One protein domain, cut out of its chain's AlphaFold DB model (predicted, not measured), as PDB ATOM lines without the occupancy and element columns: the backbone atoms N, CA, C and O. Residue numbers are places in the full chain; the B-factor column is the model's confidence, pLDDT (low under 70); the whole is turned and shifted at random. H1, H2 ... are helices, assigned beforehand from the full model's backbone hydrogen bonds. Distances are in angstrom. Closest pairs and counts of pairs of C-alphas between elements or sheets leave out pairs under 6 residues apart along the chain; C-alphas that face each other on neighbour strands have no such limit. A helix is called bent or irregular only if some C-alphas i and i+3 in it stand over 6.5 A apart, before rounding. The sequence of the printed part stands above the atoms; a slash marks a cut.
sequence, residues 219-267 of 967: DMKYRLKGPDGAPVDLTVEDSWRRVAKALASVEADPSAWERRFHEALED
ATOM      1  N   ASP A 219      98.978  54.645  70.508       91.56
ATOM      2  CA  ASP A 219     100.337  54.733  69.962       91.56
ATOM      3  C   ASP A 219     100.372  55.188  68.488       91.56
ATOM      4  O   ASP A 219     101.250  55.963  68.095       91.56
ATOM      5  N   MET A 220      99.390  54.772  67.681       87.50
ATOM      6  CA  MET A 220      99.273  55.185  66.277       87.50
ATOM      7  C   MET A 220      98.737  56.612  66.071       87.50
ATOM      8  O   MET A 220      99.019  57.202  65.028       87.50
ATOM      9  N   LYS A 221      97.896  57.150  66.972       88.69
ATOM     10  CA  LYS A 221      97.089  58.362  66.678       88.69
ATOM     11  C   LYS A 221      97.141  59.485  67.711       88.69
ATOM     12  O   LYS A 221      96.776  60.607  67.360       88.69
ATOM     13  N   TYR A 222      97.527  59.211  68.957       93.44
ATOM     14  CA  TYR A 222      97.376  60.154  70.077       93.44
ATOM     15  C   TYR A 222      98.641  60.345  70.920       93.44
ATOM     16  O   TYR A 222      98.822  61.429  71.476       93.44
ATOM     17  N   ARG A 223      99.517  59.338  70.982       94.62
ATOM     18  CA  ARG A 223     100.836  59.406  71.617       94.62
ATOM     19  C   ARG A 223     101.727  60.401  70.874       94.62
ATOM     20  O   ARG A 223     101.950  60.257  69.671       94.62
ATOM     21  N   LEU A 224     102.255  61.405  71.572       94.94
ATOM     22  CA  LEU A 224     103.256  62.294  70.990       94.94
ATOM     23  C   LEU A 224     104.563  61.521  70.768       94.94
ATOM     24  O   LEU A 224     105.071  60.862  71.676       94.94
ATOM     25  N   LYS A 225     105.098  61.634  69.553       93.06
ATOM     26  CA  LYS A 225     106.384  61.089  69.109       93.06
ATOM     27  C   LYS A 225     107.240  62.214  68.522       93.06
ATOM     28  O   LYS A 225     106.685  63.172  67.966       93.06
ATOM     29  N   GLY A 226     108.555  62.102  68.688       89.75
ATOM     30  CA  GLY A 226     109.559  63.030  68.178       89.75
ATOM     31  C   GLY A 226     109.732  62.951  66.654       89.75
ATOM     32  O   GLY A 226     109.071  62.139  66.002       89.75
ATOM     33  N   PRO A 227     110.606  63.792  66.068       85.12
ATOM     34  CA  PRO A 227     110.904  63.770  64.629       85.12
ATOM     35  C   PRO A 227     111.517  62.445  64.149       85.12
ATOM     36  O   PRO A 227     111.343  62.071  62.998       85.12
ATOM     37  N   ASP A 228     112.196  61.734  65.047       87.94
ATOM     38  CA  ASP A 228     112.786  60.399  64.888       87.94
ATOM     39  C   ASP A 228     111.791  59.247  65.142       87.94
ATOM     40  O   ASP A 228     112.169  58.077  65.167       87.94
ATOM     41  N   GLY A 229     110.516  59.565  65.398       85.94
ATOM     42  CA  GLY A 229     109.484  58.599  65.773       85.94
ATOM     43  C   GLY A 229     109.545  58.115  67.228       85.94
ATOM     44  O   GLY A 229     108.650  57.371  67.644       85.94
ATOM     45  N   ALA A 230     110.530  58.541  68.030       92.06
ATOM     46  CA  ALA A 230     110.673  58.101  69.415       92.06
ATOM     47  C   ALA A 230     109.518  58.626  70.298       92.06
ATOM     48  O   ALA A 230     109.145  59.798  70.186       92.06
ATOM     49  N   PRO A 231     108.927  57.810  71.191       94.25
ATOM     50  CA  PRO A 231     107.893  58.269  72.118       94.25
ATOM     51  C   PRO A 231     108.338  59.424  73.026       94.25
ATOM     52  O   PRO A 231     109.326  59.313  73.746       94.25
ATOM     53  N   VAL A 232     107.552  60.503  73.029       95.75
ATOM     54  CA  VAL A 232     107.663  61.628  73.974       95.75
ATOM     55  C   VAL A 232     106.653  61.452  75.108       95.75
ATOM     56  O   VAL A 232     107.014  61.558  76.276       95.75
ATOM     57  N   ASP A 233     105.402  61.113  74.773       96.25
ATOM     58  CA  ASP A 233     104.454  60.592  75.760       96.25
ATOM     59  C   ASP A 233     104.828  59.122  76.030       96.25
ATOM     60  O   ASP A 233     104.631  58.259  75.165       96.25
ATOM     61  N   LEU A 234     105.380  58.802  77.203       95.31
ATOM     62  CA  LEU A 234     105.768  57.422  77.519       95.31
ATOM     63  C   LEU A 234     104.549  56.566  77.880       95.31
ATOM     64  O   LEU A 234     104.480  55.413  77.456       95.31
ATOM     65  N   THR A 235     103.577  57.151  78.580       95.25
ATOM     66  CA  THR A 235     102.327  56.541  79.062       95.25
ATOM     67  C   THR A 235     101.091  57.314  78.584       95.25
ATOM     68  O   THR A 235     101.196  58.454  78.121       95.25
ATOM     69  N   VAL A 236      99.892  56.730  78.712       95.88
ATOM     70  CA  VAL A 236      98.646  57.452  78.392       95.88
ATOM     71  C   VAL A 236      98.398  58.605  79.376       95.88
ATOM     72  O   VAL A 236      97.892  59.653  78.974       95.88
ATOM     73  N   GLU A 237      98.856  58.472  80.623       96.50
ATOM     74  CA  GLU A 237      98.899  59.546  81.616       96.50
ATOM     75  C   GLU A 237      99.774  60.733  81.188       96.50
ATOM     76  O   GLU A 237      99.435  61.874  81.507       96.50
ATOM     77  N   ASP A 238     100.858  60.514  80.436       97.06
ATOM     78  CA  ASP A 238     101.663  61.611  79.880       97.06
ATOM     79  C   ASP A 238     100.887  62.365  78.794       97.06
ATOM     80  O   ASP A 238     100.856  63.598  78.809       97.06
ATOM     81  N   SER A 239     100.163  61.651  77.919       97.56
ATOM     82  CA  SER A 239      99.232  62.283  76.972       97.56
ATOM     83  C   SER A 239      98.135  63.074  77.696       97.56
ATOM     84  O   SER A 239      97.834  64.203  77.299       97.56
ATOM     85  N   TRP A 240      97.552  62.533  78.774       98.12
ATOM     86  CA  TRP A 240      96.557  63.246  79.586       98.12
ATOM     87  C   TRP A 240      97.150  64.490  80.254       98.12
ATOM     88  O   TRP A 240      96.534  65.552  80.204       98.12
ATOM     89  N   ARG A 241      98.365  64.406  80.810       98.06
ATOM     90  CA  ARG A 241      99.076  65.543  81.420       98.06
ATOM     91  C   ARG A 241      99.417  66.622  80.397       98.06
ATOM     92  O   ARG A 241      99.170  67.795  80.660       98.06
ATOM     93  N   ARG A 242      99.910  66.240  79.214       98.06
ATOM     94  CA  ARG A 242     100.175  67.147  78.087       98.06
ATOM     95  C   ARG A 242      98.915  67.907  77.670       98.06
ATOM     96  O   ARG A 242      98.962  69.130  77.542       98.06
ATOM     97  N   VAL A 243      97.795  67.203  77.488       98.44
ATOM     98  CA  VAL A 243      96.507  67.819  77.127       98.44
ATOM     99  C   VAL A 243      96.004  68.719  78.259       98.44
ATOM    100  O   VAL A 243      95.701  69.882  78.008       98.44
ATOM    101  N   ALA A 244      95.974  68.237  79.504       98.69
ATOM    102  CA  ALA A 244      95.517  69.003  80.664       98.69
ATOM    103  C   ALA A 244      96.312  70.305  80.862       98.69
ATOM    104  O   ALA A 244      95.717  71.373  80.996       98.69
ATOM    105  N   LYS A 245      97.646  70.236  80.795       98.50
ATOM    106  CA  LYS A 245      98.545  71.394  80.901       98.50
ATOM    107  C   LYS A 245      98.337  72.402  79.771       98.50
ATOM    108  O   LYS A 245      98.299  73.604  80.020       98.50
ATOM    109  N   ALA A 246      98.165  71.925  78.538       98.25
ATOM    110  CA  ALA A 246      97.909  72.788  77.387       98.25
ATOM    111  C   ALA A 246      96.541  73.485  77.468       98.25
ATOM    112  O   ALA A 246      96.441  74.668  77.166       98.25
ATOM    113  N   LEU A 247      95.491  72.790  77.917       98.31
ATOM    114  CA  LEU A 247      94.173  73.403  78.111       98.31
ATOM    115  C   LEU A 247      94.126  74.327  79.337       98.31
ATOM    116  O   LEU A 247      93.310  75.246  79.374       98.31
ATOM    117  N   ALA A 248      95.002  74.126  80.324       98.56
ATOM    118  CA  ALA A 248      95.146  75.016  81.472       98.56
ATOM    119  C   ALA A 248      95.974  76.279  81.171       98.56
ATOM    120  O   ALA A 248      95.814  77.273  81.870       98.56
ATOM    121  N   SER A 249      96.824  76.301  80.135       97.88
ATOM    122  CA  SER A 249      97.749  77.426  79.894       97.88
ATOM    123  C   SER A 249      97.090  78.738  79.443       97.88
ATOM    124  O   SER A 249      97.785  79.740  79.320       97.88
ATOM    125  N   VAL A 250      95.778  78.737  79.181       96.81
ATOM    126  CA  VAL A 250      94.970  79.941  78.889       96.81
ATOM    127  C   VAL A 250      94.156  80.424  80.103       96.81
ATOM    128  O   VAL A 250      93.351  81.346  79.989       96.81
ATOM    129  N   GLU A 251      94.336  79.801  81.271       97.94
ATOM    130  CA  GLU A 251      93.723  80.230  82.530       97.94
ATOM    131  C   GLU A 251      94.544  81.311  83.239       97.94
ATOM    132  O   GLU A 251      95.766  81.366  83.117       97.94
ATOM    133  N   ALA A 252      93.877  82.129  84.060       95.44
ATOM    134  CA  ALA A 252      94.549  83.102  84.930       95.44
ATOM    135  C   ALA A 252      95.399  82.432  86.033       95.44
ATOM    136  O   ALA A 252      96.397  82.998  86.474       95.44
ATOM    137  N   ASP A 253      95.025  81.216  86.447       94.69
ATOM    138  CA  ASP A 253      95.858  80.300  87.234       94.69
ATOM    139  C   ASP A 253      95.836  78.908  86.572       94.69
ATOM    140  O   ASP A 253      94.924  78.112  86.824       94.69
ATOM    141  N   PRO A 254      96.826  78.590  85.716       96.44
ATOM    142  CA  PRO A 254      96.945  77.268  85.107       96.44
ATOM    143  C   PRO A 254      97.132  76.139  86.130       96.44
ATOM    144  O   PRO A 254      96.685  75.015  85.899       96.44
ATOM    145  N   SER A 255      97.759  76.417  87.279       93.12
ATOM    146  CA  SER A 255      98.105  75.394  88.274       93.12
ATOM    147  C   SER A 255      96.876  74.861  89.019       93.12
ATOM    148  O   SER A 255      96.782  73.659  89.282       93.12
ATOM    149  N   ALA A 256      95.884  75.722  89.271       93.06
ATOM    150  CA  ALA A 256      94.602  75.330  89.853       93.06
ATOM    151  C   ALA A 256      93.763  74.424  88.929       93.06
ATOM    152  O   ALA A 256      92.947  73.633  89.418       93.06
ATOM    153  N   TRP A 257      93.958  74.521  87.607       97.62
ATOM    154  CA  TRP A 257      93.152  73.812  86.608       97.62
ATOM    155  C   TRP A 257      93.827  72.583  85.992       97.62
ATOM    156  O   TRP A 257      93.115  71.609  85.752       97.62
ATOM    157  N   GLU A 258      95.158  72.545  85.822       97.88
ATOM    158  CA  GLU A 258      95.868  71.384  85.241       97.88
ATOM    159  C   GLU A 258      95.494  70.069  85.950       97.88
ATOM    160  O   GLU A 258      95.136  69.087  85.299       97.88
ATOM    161  N   ARG A 259      95.481  70.063  87.292       96.56
ATOM    162  CA  ARG A 259      95.095  68.878  88.080       96.56
ATOM    163  C   ARG A 259      93.650  68.443  87.807       96.56
ATOM    164  O   ARG A 259      93.408  67.263  87.574       96.56
ATOM    165  N   ARG A 260      92.698  69.383  87.792       97.44
ATOM    166  CA  ARG A 260      91.271  69.094  87.538       97.44
ATOM    167  C   ARG A 260      91.042  68.558  86.127       97.44
ATOM    168  O   ARG A 260      90.248  67.646  85.933       97.44
ATOM    169  N   PHE A 261      91.755  69.108  85.147       98.69
ATOM    170  CA  PHE A 261      91.683  68.663  83.759       98.69
ATOM    171  C   PHE A 261      92.297  67.265  83.585       98.69
ATOM    172  O   PHE A 261      91.735  66.450  82.863       98.69
ATOM    173  N   HIS A 262      93.378  66.933  84.301       98.31
ATOM    174  CA  HIS A 262      93.911  65.565  84.354       98.31
ATOM    175  C   HIS A 262      92.915  64.584  85.005       98.31
ATOM    176  O   HIS A 262      92.659  63.518  84.455       98.31
ATOM    177  N   GLU A 263      92.305  64.950  86.137       97.38
ATOM    178  CA  GLU A 263      91.305  64.135  86.860       97.38
ATOM    179  C   GLU A 263      89.998  63.902  86.068       97.38
ATOM    180  O   GLU A 263      89.267  62.943  86.332       97.38
ATOM    181  N   ALA A 264      89.704  64.749  85.076       98.31
ATOM    182  CA  ALA A 264      88.613  64.539  84.124       98.31
ATOM    183  C   ALA A 264      88.977  63.547  83.001       98.31
ATOM    184  O   ALA A 264      88.116  62.793  82.552       98.31
ATOM    185  N   LEU A 265      90.238  63.535  82.553       98.38
ATOM    186  CA  LEU A 265      90.738  62.629  81.509       98.38
ATOM    187  C   LEU A 265      91.032  61.216  82.032       98.38
ATOM    188  O   LEU A 265      90.913  60.246  81.281       98.38
ATOM    189  N   GLU A 266      91.426  61.102  83.303       95.75
ATOM    190  CA  GLU A 266      91.817  59.830  83.904       95.75
ATOM    191  C   GLU A 266      90.690  58.782  83.867       95.75
ATOM    192  O   GLU A 266      89.500  59.085  83.974       95.75
ATOM    193  N   ASP A 267      91.099  57.528  83.651       93.38
ATOM    194  CA  ASP A 267      90.242  56.365  83.395       93.38
ATOM    195  C   ASP A 267      89.214  56.570  82.266       93.38
ATOM    196  O   ASP A 267      88.162  55.931  82.224       93.38
TER     197      ASP A 267
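Overview. This is residues 219 to 267 of the 967 residues of the protein "Vitamin B12-dependent ribonucleotide reductase" of Rubellimicrobium mesophilum DSM 19309 (UniProt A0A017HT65). A looped lead-in, residues 219 to 235, folds back near Asp 228 and runs into a helical hairpin of H1 and H2, two helices side by side. The loop near Asp 228 and the hairpin's turn, residues 249 to 253, lie at far ends. The printed part has 49 residues, with two named helices, H1 then H2, and no named strand; its class is all helix. It is only just loose, close to compact, with a radius of gyration of the C-alphas of 11.9 A, and only just elongated, spanning 35 by 23 by 14 A.

Along the chain. H1, residues 236 to 248, begins at C-alpha 236 (98.646, 57.452, 78.392) and is 18.2 A long. H2, residues 254 to 267, is 22.0 A long and ends at C-alpha 267 (90.242, 56.365, 83.395). H2 is irregular: C-alphas 264 and 267 are 8.4 A apart.

Arrangement. H1 and H2 touch, the closest C-alphas being those of Ala 248 and Pro 254, 4.6 A apart. They run opposite ways at a steep tilt of 36 degrees, only just past shallow. In H1 every O i to N i+4 pair is within hydrogen-bond range; in H2, 7 of 10.

Size, cuts and confidence. The C-alphas farthest apart, of Asp 228 and Ala 252, are 35.4 A apart. The printed part has no cut, the link from H1 to H2 is tight, and no printed residue is under 70 in pLDDT.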